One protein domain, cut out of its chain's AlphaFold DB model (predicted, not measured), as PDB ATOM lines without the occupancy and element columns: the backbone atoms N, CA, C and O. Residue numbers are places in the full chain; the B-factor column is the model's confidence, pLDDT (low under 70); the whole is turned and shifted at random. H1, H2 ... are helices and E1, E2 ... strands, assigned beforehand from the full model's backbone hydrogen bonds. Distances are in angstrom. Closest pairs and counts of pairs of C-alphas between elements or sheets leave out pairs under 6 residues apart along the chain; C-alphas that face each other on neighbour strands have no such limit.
ATOM      1  N   GLY A 112     202.663 134.960 144.337       55.44
ATOM      2  CA  GLY A 112     202.459 135.235 145.756       55.44
ATOM      3  C   GLY A 112     201.111 135.919 145.983       55.44
ATOM      4  O   GLY A 112     200.483 136.377 145.029       55.44
ATOM      5  N   ASP A 113     200.701 136.025 147.245       58.62
ATOM      6  CA  ASP A 113     199.397 136.541 147.699       58.62
ATOM      7  C   ASP A 113     199.245 138.074 147.516       58.62
ATOM      8  O   ASP A 113     198.816 138.811 148.398       58.62
ATOM      9  N   ASN A 114     199.654 138.581 146.352       71.56
ATOM     10  CA  ASN A 114     199.638 139.981 145.942       71.56
ATOM     11  C   ASN A 114     198.349 140.282 145.172       71.56
ATOM     12  O   ASN A 114     198.381 140.789 144.046       71.56
ATOM     13  N   ASN A 115     197.218 139.912 145.765       80.50
ATOM     14  CA  ASN A 115     195.913 140.284 145.240       80.50
ATOM     15  C   ASN A 115     195.733 141.797 145.385       80.50
ATOM     16  O   ASN A 115     196.176 142.392 146.369       80.50
ATOM     17  N   ILE A 116     195.067 142.413 144.415       84.88
ATOM     18  CA  ILE A 116     194.704 143.830 144.485       84.88
ATOM     19  C   ILE A 116     193.190 143.956 144.618       84.88
ATOM     20  O   ILE A 116     192.432 143.167 144.052       84.88
ATOM     21  N   GLU A 117     192.745 144.951 145.374       85.38
ATOM     22  CA  GLU A 117     191.335 145.321 145.442       85.38
ATOM     23  C   GLU A 117     191.086 146.544 144.571       85.38
ATOM     24  O   GLU A 117     191.773 147.561 144.688       85.38
ATOM     25  N   ARG A 118     190.082 146.453 143.702       77.56
ATOM     26  CA  ARG A 118     189.698 147.537 142.805       77.56
ATOM     27  C   ARG A 118     188.202 147.477 142.520       77.56
ATOM     28  O   ARG A 118     187.676 146.407 142.249       77.56
ATOM     29  N   HIS A 119     187.495 148.603 142.609       78.00
ATOM     30  CA  HIS A 119     186.034 148.680 142.401       78.00
ATOM     31  C   HIS A 119     185.203 147.665 143.207       78.00
ATOM     32  O   HIS A 119     184.218 147.129 142.704       78.00
ATOM     33  N   ASN A 120     185.586 147.392 144.459       80.75
ATOM     34  CA  ASN A 120     184.983 146.340 145.296       80.75
ATOM     35  C   ASN A 120     185.092 144.925 144.697       80.75
ATOM     36  O   ASN A 120     184.317 144.034 145.044       80.75
ATOM     37  N   MET A 121     186.047 144.718 143.794       84.44
ATOM     38  CA  MET A 121     186.408 143.426 143.235       84.44
ATOM     39  C   MET A 121     187.829 143.081 143.668       84.44
ATOM     40  O   MET A 121     188.717 143.933 143.704       84.44
ATOM     41  N   THR A 122     188.047 141.812 143.982       85.44
ATOM     42  CA  THR A 122     189.382 141.279 144.230       85.44
ATOM     43  C   THR A 122     189.928 140.722 142.926       85.44
ATOM     44  O   THR A 122     189.245 139.959 142.236       85.44
ATOM     45  N   PHE A 123     191.161 141.089 142.610       85.88
ATOM     46  CA  PHE A 123     191.898 140.547 141.486       85.88
ATOM     47  C   PHE A 123     193.069 139.735 142.005       85.88
ATOM     48  O   PHE A 123     193.858 140.228 142.815       85.88
ATOM     49  N   ARG A 124     193.208 138.506 141.509       84.94
ATOM     50  CA  ARG A 124     194.424 137.729 141.725       84.94
ATOM     51  C   ARG A 124     195.472 138.110 140.698       84.94
ATOM     52  O   ARG A 124     195.148 138.352 139.535       84.94
ATOM     53  N   ARG A 125     196.730 138.115 141.117       80.88
ATOM     54  CA  ARG A 125     197.851 138.301 140.200       80.88
ATOM     55  C   ARG A 125     198.080 137.027 139.388       80.88
ATOM     56  O   ARG A 125     198.189 135.944 139.955       80.88
ATOM     57  N   LEU A 126     198.187 137.180 138.079       73.69
ATOM     58  CA  LEU A 126     198.729 136.212 137.134       73.69
ATOM     59  C   LEU A 126     200.149 136.634 136.738       73.69
ATOM     60  O   LEU A 126     200.530 137.804 136.856       73.69
ATOM     61  N   TYR A 127     200.952 135.679 136.274       66.00
ATOM     62  CA  TYR A 127     202.251 136.011 135.692       66.00
ATOM     63  C   TYR A 127     202.066 136.776 134.365       66.00
ATOM     64  O   TYR A 127     201.114 136.506 133.633       66.00
ATOM     65  N   GLY A 128     202.951 137.750 134.105       64.56
ATOM     66  CA  GLY A 128     202.938 138.634 132.930       64.56
ATOM     67  C   GLY A 128     203.350 137.921 131.642       64.56
ATOM     68  O   GLY A 128     202.609 137.072 131.180       64.56
ATOM     69  N   SER A 129     204.510 138.260 131.064       64.06
ATOM     70  CA  SER A 129     205.179 137.535 129.958       64.06
ATOM     71  C   SER A 129     206.257 136.580 130.512       64.06
ATOM     72  O   SER A 129     206.860 136.938 131.525       64.06
ATOM     73  N   PRO A 130     206.524 135.391 129.922       55.84
ATOM     74  CA  PRO A 130     207.396 134.373 130.509       55.84
ATOM     75  C   PRO A 130     208.881 134.727 130.372       55.84
ATOM     76  O   PRO A 130     209.691 134.276 131.182       55.84
ATOM     77  N   ASP A 131     209.219 135.532 129.364       59.22
ATOM     78  CA  ASP A 131     210.594 135.829 128.968       59.22
ATOM     79  C   ASP A 131     211.118 137.138 129.580       59.22
ATOM     80  O   ASP A 131     212.282 137.196 129.968       59.22
ATOM     81  N   ASP A 132     210.260 138.154 129.723       61.22
ATOM     82  CA  ASP A 132     210.490 139.382 130.499       61.22
ATOM     83  C   ASP A 132     209.175 140.184 130.544       61.22
ATOM     84  O   ASP A 132     208.538 140.393 129.504       61.22
ATOM     85  N   SER A 133     208.723 140.613 131.722       61.34
ATOM     86  CA  SER A 133     207.457 141.347 131.864       61.34
ATOM     87  C   SER A 133     207.709 142.810 132.215       61.34
ATOM     88  O   SER A 133     208.357 143.089 133.224       61.34
ATOM     89  N   ALA A 134     207.135 143.741 131.447       70.75
ATOM     90  CA  ALA A 134     207.109 145.157 131.818       70.75
ATOM     91  C   ALA A 134     206.068 145.450 132.916       70.75
ATOM     92  O   ALA A 134     206.182 146.460 133.609       70.75
ATOM     93  N   GLY A 135     205.087 144.559 133.096       79.94
ATOM     94  CA  GLY A 135     204.121 144.595 134.191       79.94
ATOM     95  C   GLY A 135     203.441 143.249 134.456       79.94
ATOM     96  O   GLY A 135     203.750 142.229 133.840       79.94
ATOM     97  N   TYR A 136     202.521 143.243 135.413       85.38
ATOM     98  CA  TYR A 136     201.764 142.075 135.852       85.38
ATOM     99  C   TYR A 136     200.351 142.054 135.273       85.38
ATOM    100  O   TYR A 136     199.731 143.091 135.039       85.38
ATOM    101  N   VAL A 137     199.810 140.849 135.111       86.69
ATOM    102  CA  VAL A 137     198.406 140.644 134.754       86.69
ATOM    103  C   VAL A 137     197.615 140.386 136.031       86.69
ATOM    104  O   VAL A 137     198.040 139.625 136.893       86.69
ATOM    105  N   TYR A 138     196.444 140.989 136.159       88.19
ATOM    106  CA  TYR A 138     195.527 140.799 137.275       88.19
ATOM    107  C   TYR A 138     194.184 140.322 136.739       88.19
ATOM    108  O   TYR A 138     193.664 140.882 135.785       88.19
ATOM    109  N   ILE A 139     193.594 139.295 137.339       88.25
ATOM    110  CA  ILE A 139     192.316 138.729 136.895       88.25
ATOM    111  C   ILE A 139     191.317 138.731 138.045       88.25
ATOM    112  O   ILE A 139     191.646 138.333 139.162       88.25
ATOM    113  N   GLN A 140     190.093 139.180 137.776       86.44
ATOM    114  CA  GLN A 140     189.007 139.167 138.750       86.44
ATOM    115  C   GLN A 140     188.788 137.738 139.280       86.44
ATOM    116  O   GLN A 140     188.640 136.793 138.508       86.44
ATOM    117  N   THR A 141     188.749 137.559 140.604       77.38
ATOM    118  CA  THR A 141     188.692 136.223 141.231       77.38
ATOM    119  C   THR A 141     187.400 135.456 140.910       77.38
ATOM    120  O   THR A 141     187.397 134.228 140.896       77.38
ATOM    121  N   ALA A 142     186.302 136.163 140.635       76.38
ATOM    122  CA  ALA A 142     185.010 135.580 140.284       76.38
ATOM    123  C   ALA A 142     184.568 136.053 138.890       76.38
ATOM    124  O   ALA A 142     183.941 137.104 138.760       76.38
ATOM    125  N   LEU A 143     184.898 135.269 137.861       77.81
ATOM    126  CA  LEU A 143     184.492 135.514 136.475       77.81
ATOM    127  C   LEU A 143     183.393 134.519 136.050       77.81
ATOM    128  O   LEU A 143     183.603 133.306 136.132       77.81
ATOM    129  N   PRO A 144     182.219 134.986 135.586       73.81
ATOM    130  CA  PRO A 144     181.245 134.149 134.897       73.81
ATOM    131  C   PRO A 144     181.859 133.590 133.609       73.81
ATOM    132  O   PRO A 144     182.617 134.292 132.948       73.81
ATOM    133  N   ARG A 145     181.493 132.360 133.226       64.06
ATOM    134  CA  ARG A 145     181.976 131.703 131.992       64.06
ATOM    135  C   ARG A 145     181.394 132.282 130.695       64.06
ATOM    136  O   ARG A 145     182.004 132.133 129.653       64.06
ATOM    137  N   ASN A 146     180.230 132.930 130.767       75.19
ATOM    138  CA  ASN A 146     179.506 133.457 129.604       75.19
ATOM    139  C   ASN A 146     179.376 134.979 129.731       75.19
ATOM    140  O   ASN A 146     178.274 135.506 129.903       75.19
ATOM    141  N   ALA A 147     180.508 135.670 129.769       81.62
ATOM    142  CA  ALA A 147     180.567 137.120 129.876       81.62
ATOM    143  C   ALA A 147     181.602 137.659 128.894       81.62
ATOM    144  O   ALA A 147     182.500 136.935 128.488       81.62
ATOM    145  N   ASN A 148     181.504 138.945 128.577       90.44
ATOM    146  CA  ASN A 148     182.597 139.627 127.907       90.44
ATOM    147  C   ASN A 148     183.644 140.016 128.956       90.44
ATOM    148  O   ASN A 148     183.309 140.429 130.072       90.44
ATOM    149  N   TYR A 149     184.909 139.906 128.589       91.00
ATOM    150  CA  TYR A 149     186.070 140.162 129.423       91.00
ATOM    151  C   TYR A 149     186.799 141.390 128.891       91.00
ATOM    152  O   TYR A 149     187.268 141.414 127.756       91.00
ATOM    153  N   CYS A 150     186.872 142.432 129.711       93.19
ATOM    154  CA  CYS A 150     187.612 143.646 129.411       93.19
ATOM    155  C   CYS A 150     189.036 143.521 129.940       93.19
ATOM    156  O   CYS A 150     189.236 143.256 131.127       93.19
ATOM    157  N   VAL A 151     189.996 143.778 129.058       93.81
ATOM    158  CA  VAL A 151     191.407 143.972 129.373       93.81
ATOM    159  C   VAL A 151     191.672 145.474 129.423       93.81
ATOM    160  O   VAL A 151     191.409 146.182 128.451       93.81
ATOM    161  N   SER A 152     192.184 145.981 130.540       92.94
ATOM    162  CA  SER A 152     192.482 147.409 130.722       92.94
ATOM    163  C   SER A 152     193.772 147.613 131.506       92.94
ATOM    164  O   SER A 152     194.207 146.719 132.229       92.94
ATOM    165  N   GLN A 153     194.369 148.800 131.427       91.25
ATOM    166  CA  GLN A 153     195.500 149.128 132.297       91.25
ATOM    167  C   GLN A 153     195.079 149.246 133.772       91.25
ATOM    168  O   GLN A 153     193.963 149.660 134.114       91.25
ATOM    169  N   THR A 154     195.989 148.887 134.676       84.06
ATOM    170  CA  THR A 154     195.758 149.006 136.120       84.06
ATOM    171  C   THR A 154     195.790 150.467 136.575       84.06
ATOM    172  O   THR A 154     195.009 150.860 137.434       84.06
ATOM    173  N   ASP A 155     196.626 151.312 135.979       80.06
ATOM    174  CA  ASP A 155     196.787 152.724 136.344       80.06
ATOM    175  C   ASP A 155     195.832 153.681 135.604       80.06
ATOM    176  O   ASP A 155     195.622 154.805 136.064       80.06
ATOM    177  N   ASN A 156     195.206 153.242 134.504       76.00
ATOM    178  CA  ASN A 156     194.283 154.057 133.713       76.00
ATOM    179  C   ASN A 156     193.059 153.270 133.205       76.00
ATOM    180  O   ASN A 156     193.129 152.534 132.224       76.00
ATOM    181  N   GLU A 157     191.913 153.477 133.858       62.62
ATOM    182  CA  GLU A 157     190.647 152.757 133.607       62.62
ATOM    183  C   GLU A 157     189.996 153.106 132.275       62.62
ATOM    184  O   GLU A 157     189.309 152.276 131.688       62.62
ATOM    185  N   GLU A 158     190.214 154.324 131.782       67.19
ATOM    186  CA  GLU A 158     189.658 154.749 130.497       67.19
ATOM    187  C   GLU A 158     190.380 154.076 129.324       67.19
ATOM    188  O   GLU A 158     189.863 154.040 128.206       67.19
ATOM    189  N   LYS A 159     191.564 153.504 129.571       81.56
ATOM    190  CA  LYS A 159     192.350 152.821 128.551       81.56
ATOM    191  C   LYS A 159     192.017 151.331 128.518       81.56
ATOM    192  O   LYS A 159     192.759 150.478 129.013       81.56
ATOM    193  N   VAL A 160     190.876 151.045 127.898       90.88
ATOM    194  CA  VAL A 160     190.496 149.696 127.469       90.88
ATOM    195  C   VAL A 160     191.443 149.257 126.354       90.88
ATOM    196  O   VAL A 160     191.604 149.956 125.357       90.88
ATOM    197  N   ILE A 161     192.077 148.105 126.547       92.88
ATOM    198  CA  ILE A 161     192.985 147.475 125.584       92.88
ATOM    199  C   ILE A 161     192.175 146.600 124.624       92.88
ATOM    200  O   ILE A 161     192.354 146.688 123.412       92.88
ATOM    201  N   ALA A 162     191.262 145.786 125.161       94.44
ATOM    202  CA  ALA A 162     190.351 144.951 124.382       94.44
ATOM    203  C   ALA A 162     189.133 144.520 125.211       94.44
ATOM    204  O   ALA A 162     189.198 144.452 126.440       94.44
ATOM    205  N   VAL A 163     188.040 144.170 124.532       94.31
ATOM    206  CA  VAL A 163     186.914 143.418 125.096       94.31
ATOM    207  C   VAL A 163     186.701 142.160 124.256       94.31
ATOM    208  O   VAL A 163     186.462 142.268 123.055       94.31
ATOM    209  N   LEU A 164     186.786 140.987 124.882       91.19
ATOM    210  CA  LEU A 164     186.735 139.671 124.229       91.19
ATOM    211  C   LEU A 164     185.665 138.801 124.896       91.19
ATOM    212  O   LEU A 164     185.412 138.950 126.087       91.19
ATOM    213  N   ASP A 165     185.016 137.911 124.158       88.31
ATOM    214  CA  ASP A 165     184.024 136.958 124.689       88.31
ATOM    215  C   ASP A 165     184.659 135.644 125.181       88.31
ATOM    216  O   ASP A 165     184.043 134.896 125.940       88.31
ATOM    217  N   SER A 166     185.917 135.403 124.813       83.38
ATOM    218  CA  SER A 166     186.756 134.303 125.283       83.38
ATOM    219  C   SER A 166     187.689 134.757 126.407       83.38
ATOM    220  O   SER A 166     188.479 135.696 126.260       83.38
ATOM    221  N   LEU A 167     187.634 134.063 127.551       81.88
ATOM    222  CA  LEU A 167     188.531 134.343 128.674       81.88
ATOM    223  C   LEU A 167     189.992 134.068 128.302       81.88
ATOM    224  O   LEU A 167     190.887 134.780 128.755       81.88
ATOM    225  N   ASN A 168     190.240 133.057 127.473       78.00
ATOM    226  CA  ASN A 168     191.598 132.677 127.094       78.00
ATOM    227  C   ASN A 168     192.233 133.708 126.179       78.00
ATOM    228  O   ASN A 168     193.406 134.029 126.349       78.00
ATOM    229  N   ASP A 169     191.456 134.276 125.262       82.31
ATOM    230  CA  ASP A 169     191.963 135.338 124.400       82.31
ATOM    231  C   ASP A 169     192.147 136.631 125.199       82.31
ATOM    232  O   ASP A 169     193.152 137.314 125.024       82.31
ATOM    233  N   ALA A 170     191.276 136.919 126.176       86.75
ATOM    234  CA  ALA A 170     191.487 138.031 127.106       86.75
ATOM    235  C   ALA A 170     192.772 137.871 127.933       86.75
ATOM    236  O   ALA A 170     193.505 138.841 128.132       86.75
ATOM    237  N   ILE A 171     193.080 136.653 128.385       84.75
ATOM    238  CA  ILE A 171     194.340 136.344 129.070       84.75
ATOM    239  C   ILE A 171     195.532 136.509 128.121       84.75
ATOM    240  O   ILE A 171     196.519 137.133 128.510       84.75
ATOM    241  N   ALA A 172     195.452 136.002 126.889       80.69
ATOM    242  CA  ALA A 172     196.520 136.129 125.898       80.69
ATOM    243  C   ALA A 172     196.819 137.602 125.567       80.69
ATOM    244  O   ALA A 172     197.974 138.030 125.646       80.69
ATOM    245  N   VAL A 173     195.778 138.401 125.305       86.94
ATOM    246  CA  VAL A 173     195.899 139.847 125.065       86.94
ATOM    247  C   VAL A 173     196.500 140.547 126.280       86.94
ATOM    248  O   VAL A 173     197.445 141.320 126.133       86.94
ATOM    249  N   ALA A 174     196.015 140.258 127.492       88.75
ATOM    250  CA  ALA A 174     196.543 140.860 128.714       88.75
ATOM    251  C   ALA A 174     198.032 140.542 128.922       88.75
ATOM    252  O   ALA A 174     198.820 141.427 129.253       88.75
ATOM    253  N   ARG A 175     198.441 139.294 128.693       83.00
ATOM    254  CA  ARG A 175     199.840 138.870 128.826       83.00
ATOM    255  C   ARG A 175     200.745 139.552 127.812       83.00
ATOM    256  O   ARG A 175     201.798 140.060 128.201       83.00
ATOM    257  N   TYR A 176     200.330 139.619 126.545       83.31
ATOM    258  CA  TYR A 176     201.098 140.346 125.539       83.31
ATOM    259  C   TYR A 176     201.154 141.838 125.869       83.31
ATOM    260  O   TYR A 176     202.231 142.424 125.854       83.31
ATOM    261  N   ALA A 177     200.037 142.449 126.265       87.69
ATOM    262  CA  ALA A 177     199.996 143.851 126.664       87.69
ATOM    263  C   ALA A 177     200.946 144.161 127.839       87.69
ATOM    264  O   ALA A 177     201.636 145.180 127.815       87.69
ATOM    265  N   ALA A 178     201.028 143.269 128.830       86.25
ATOM    266  CA  ALA A 178     201.930 143.382 129.979       86.25
ATOM    267  C   ALA A 178     203.399 143.022 129.672       86.25
ATOM    268  O   ALA A 178     204.293 143.232 130.503       86.25
ATOM    269  N   SER A 179     203.674 142.461 128.493       81.31
ATOM    270  CA  SER A 179     205.035 142.189 128.034       81.31
ATOM    271  C   SER A 179     205.787 143.482 127.710       81.31
ATOM    272  O   SER A 179     205.197 144.555 127.570       81.31
ATOM    273  N   HIS A 180     207.108 143.381 127.567       78.56
ATOM    274  CA  HIS A 180     207.924 144.497 127.091       78.56
ATOM    275  C   HIS A 180     207.488 144.995 125.701       78.56
ATOM    276  O   HIS A 180     207.488 146.201 125.462       78.56
ATOM    277  N   ASP A 181     207.086 144.086 124.809       79.06
ATOM    278  CA  ASP A 181     206.675 144.430 123.445       79.06
ATOM    279  C   ASP A 181     205.296 145.097 123.412       79.06
ATOM    280  O   ASP A 181     205.086 146.044 122.655       79.06
ATOM    281  N   GLY A 182     204.376 144.658 124.277       81.69
ATOM    282  CA  GLY A 182     203.077 145.307 124.442       81.69
ATOM    283  C   GLY A 182     203.187 146.670 125.126       81.69
ATOM    284  O   GLY A 182     202.534 147.626 124.715       81.69
ATOM    285  N   GLY A 183     204.026 146.787 126.159       84.06
ATOM    286  CA  GLY A 183     204.374 148.065 126.785       84.06
ATOM    287  C   GLY A 183     203.245 148.740 127.573       84.06
ATOM    288  O   GLY A 183     203.348 149.926 127.889       84.06
ATOM    289  N   TYR A 184     202.172 148.018 127.915       87.06
ATOM    290  CA  TYR A 184     201.047 148.565 128.680       87.06
ATOM    291  C   TYR A 184     201.268 148.521 130.199       87.06
ATOM    292  O   TYR A 184     200.455 149.088 130.926       87.06
ATOM    293  N   GLY A 185     202.351 147.913 130.686       86.75
ATOM    294  CA  GLY A 185     202.609 147.793 132.121       86.75
ATOM    295  C   GLY A 185     201.621 146.840 132.794       86.75
ATOM    296  O   GLY A 185     201.304 145.787 132.246       86.75
ATOM    297  N   ASP A 186     201.159 147.183 133.995       88.69
ATOM    298  CA  ASP A 186     200.206 146.346 134.725       88.69
ATOM    299  C   ASP A 186     198.817 146.415 134.078       88.69
ATOM    300  O   ASP A 186     198.298 147.499 133.803       88.69
ATOM    301  N   VAL A 187     198.173 145.262 133.903       91.56
ATOM    302  CA  VAL A 187     196.849 145.152 133.273       91.56
ATOM    303  C   VAL A 187     195.884 144.327 134.115       91.56
ATOM    304  O   VAL A 187     196.284 143.427 134.850       91.56
ATOM    305  N   CYS A 188     194.593 144.609 133.984       91.69
ATOM    306  CA  CYS A 188     193.503 143.935 134.671       91.69
ATOM    307  C   CYS A 188     192.540 143.289 133.667       91.69
ATOM    308  O   CYS A 188     192.257 143.864 132.618       91.69
ATOM    309  N   ILE A 189     191.989 142.133 134.036       92.31
ATOM    310  CA  ILE A 189     190.928 141.419 133.330       92.31
ATOM    311  C   ILE A 189     189.701 141.376 134.240       92.31
ATOM    312  O   ILE A 189     189.749 140.795 135.332       92.31
ATOM    313  N   ALA A 190     188.599 141.969 133.789       91.62
ATOM    314  CA  ALA A 190     187.330 142.000 134.512       91.62
ATOM    315  C   ALA A 190     186.153 141.694 133.586       91.62
ATOM    316  O   ALA A 190     186.239 141.852 132.370       91.62
ATOM    317  N   THR A 191     185.022 141.298 134.168       89.94
ATOM    318  CA  THR A 191     183.765 141.250 133.408       89.94
ATOM    319  C   THR A 191     183.359 142.617 132.870       89.94
ATOM    320  O   THR A 191     183.558 143.644 133.515       89.94
ATOM    321  N   SER A 192     182.737 142.615 131.696       88.06
ATOM    322  CA  SER A 192     182.290 143.813 131.001       88.06
ATOM    323  C   SER A 192     180.901 143.627 130.406       88.06
ATOM    324  O   SER A 192     180.554 142.560 129.906       88.06
ATOM    325  N   GLY A 193     180.105 144.697 130.449       86.12
ATOM    326  CA  GLY A 193     178.845 144.804 129.708       86.12
ATOM    327  C   GLY A 193     179.012 145.419 128.314       86.12
ATOM    328  O   GLY A 193     178.021 145.601 127.611       86.12
ATOM    329  N   HIS A 194     180.235 145.788 127.928       88.06
ATOM    330  CA  HIS A 194     180.523 146.354 126.614       88.06
ATOM    331  C   HIS A 194     180.559 145.260 125.535       88.06
ATOM    332  O   HIS A 194     180.892 144.114 125.845       88.06
ATOM    333  N   PRO A 195     180.209 145.585 124.275       91.31
ATOM    334  CA  PRO A 195     180.348 144.649 123.162       91.31
ATOM    335  C   PRO A 195     181.818 144.276 122.940       91.31
ATOM    336  O   PRO A 195     182.717 145.032 123.316       91.31
ATOM    337  N   THR A 196     182.046 143.119 122.321       91.50
ATOM    338  CA  THR A 196     183.385 142.683 121.924       91.50
ATOM    339  C   THR A 196     183.989 143.669 120.928       91.50
ATOM    340  O   THR A 196     183.303 144.186 120.044       91.50
ATOM    341  N   THR A 197     185.271 143.977 121.111       92.81
ATOM    342  CA  THR A 197     186.030 144.857 120.212       92.81
ATOM    343  C   THR A 197     186.801 144.057 119.168       92.81
ATOM    344  O   THR A 197     186.993 144.560 118.070       92.81
ATOM    345  N   HIS A 198     187.206 142.830 119.502       89.62
ATOM    346  CA  HIS A 198     187.932 141.903 118.628       89.62
ATOM    347  C   HIS A 198     187.338 140.500 118.799       89.62
ATOM    348  O   HIS A 198     186.732 140.219 119.838       89.62
ATOM    349  N   SER A 199     187.482 139.643 117.787       84.62
ATOM    350  CA  SER A 199     187.001 138.254 117.847       84.62
ATOM    351  C   SER A 199     187.917 137.346 118.660       84.62
ATOM    352  O   SER A 199     187.445 136.429 119.316       84.62
ATOM    353  N   ASP A 200     189.221 137.600 118.609       79.50
ATOM    354  CA  ASP A 200     190.259 136.729 119.153       79.50
ATOM    355  C   ASP A 200     191.576 137.508 119.328       79.50
ATOM    356  O   ASP A 200     191.660 138.715 119.065       79.50
ATOM    357  N   PHE A 201     192.608 136.813 119.814       77.81
ATOM    358  CA  PHE A 201     193.943 137.380 120.010       77.81
ATOM    359  C   PHE A 201     194.591 137.849 118.699       77.81
ATOM    360  O   PHE A 201     195.202 138.916 118.682       77.81
ATOM    361  N   ASP A 202     194.453 137.090 117.609       75.38
ATOM    362  CA  ASP A 202     195.120 137.390 116.337       75.38
ATOM    363  C   ASP A 202     194.525 138.643 115.683       75.38
ATOM    364  O   ASP A 202     195.259 139.507 115.194       75.38
ATOM    365  N   SER A 203     193.199 138.789 115.741       83.31
ATOM    366  CA  SER A 203     192.485 139.998 115.326       83.31
ATOM    367  C   SER A 203     192.964 141.218 116.103       83.31
ATOM    368  O   SER A 203     193.190 142.258 115.499       83.31
ATOM    369  N   TRP A 204     193.152 141.102 117.419       88.88
ATOM    370  CA  TRP A 204     193.665 142.211 118.223       88.88
ATOM    371  C   TRP A 204     195.131 142.540 117.920       88.88
ATOM    372  O   TRP A 204     195.521 143.700 117.932       88.88
ATOM    373  N   PHE A 205     195.956 141.523 117.680       79.06
ATOM    374  CA  PHE A 205     197.390 141.694 117.464       79.06
ATOM    375  C   PHE A 205     197.724 142.328 116.106       79.06
ATOM    376  O   PHE A 205     198.796 142.912 115.938       79.06
ATOM    377  N   THR A 206     196.841 142.164 115.119       78.44
ATOM    378  CA  THR A 206     197.070 142.602 113.734       78.44
ATOM    379  C   THR A 206     196.405 143.929 113.361       78.44
ATOM    380  O   THR A 206     196.775 144.486 112.323       78.44
ATOM    381  N   ASP A 207     195.489 144.435 114.192       71.88
ATOM    382  CA  ASP A 207     194.871 145.769 114.080       71.88
ATOM    383  C   ASP A 207     195.783 146.892 114.622       71.88
ATOM    384  O   ASP A 207     195.856 147.962 113.965       71.88
TER     385      ASP A 207
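This is residues 112 to 207 of the 207 residues of an uncharacterized protein of Enterobacter cloacae complex sp (UniProt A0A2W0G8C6). One strongly twisted sheet of six strands has helix H1 packed over one face, while no named helix covers the other face. The hairpin of E1 and E2 makes one side of the sheet and E5 the edge at the other, and the short helix H2, near the end of the printed part, packs on H1 and only grazes the sheet. The 96 printed residues hold six named strands and two named helices, in the order E1, E2, E3, E4, E5, H1, E6, H2 along the chain. The sheet runs E1, E2, E3, E6, E4, E5 and is mixed, with E3 and E6 parallel and the other neighbours antiparallel; the class is mixed, helices and strands. The whole is compact, with a radius of gyration of the C-alphas of 12.1 A, and rounded, spanning 32 by 30 by 22 A.

The first named element is E1, residues 116 to 118, with C-alpha 116 at (194.704, 143.830, 144.485). E2 follows as residues 121 to 126, 15.5 A from first to last C-alpha, and E3 as residues 137 to 140, 10.3 A. E4 is residues 148 to 153, 16.6 A, and E5 is residues 160 to 164, 11.2 A. H1, residues 167 to 178, begins with C-alpha 167 at (188.531, 134.343, 128.674) and is 16.2 A long. E6, residues 187 to 192, measures 14.8 A. H2, residues 201 to 206, ends with C-alpha 206 at (197.070, 142.602, 113.734).

In the sheet, E1 and E5 are the edge strands. E1, E2 and E3 form a meander, each strand the antiparallel neighbour of the one before. The hairpin of E1 and E2 has N 118 and O 121 at 2.9 A, within hydrogen-bond range. The hairpin of E2 and E3 has N 126 and O 137 at 2.7 A, also within range. The pairing of E2 is staggered: it pairs with E1 over residues 121 to 123 and with E3 over residues 123 to 126. E3 and E6 are parallel at 27 degrees, with N 189 and O 138 at 2.7 A. E6 and E4 are antiparallel at 150 degrees, with N 150 and O 190 at 2.8 A. E4 and E5, a hairpin, have N 149 and O 164 at 2.7 A. From edge to edge the strands' lines turn by 91 degrees. H1 is on the sheet, forming two layers, a helix on one face of a sheet; its closest C-alphas to E4 are those of Ala 174 and Val 151, 6.0 A apart. E5, H1 and E6 form a split strand-helix-strand unit, two strands running the same way with E4 between them, and its crossover is right-handed. H2 touches H1, which meets it with residues 169 to 173 alone; the closest C-alphas, of Asp 169 and Phe 201, are 5.2 A apart. The two helices run the same way at a steep tilt of 43 degrees. H2 only grazes the sheet, with its residues 201 to 204. In H1 and H2 every O i to N i+4 pair is within hydrogen-bond range. E1 and E4 are apart, as are E3 and E5.

The two C-alphas farthest apart, of Asp 113 and Asp 207, are 35.2 A apart. The printed part has no cut and ends at residue 207, the chain's last. The links from E1 to E2 and from E5 to H1 are tight, the others short, and none is long. The mean pLDDT of the printed part is 81.6; residues 112 to 113, 127 to 133, 145 and 157 to 158 are under 70.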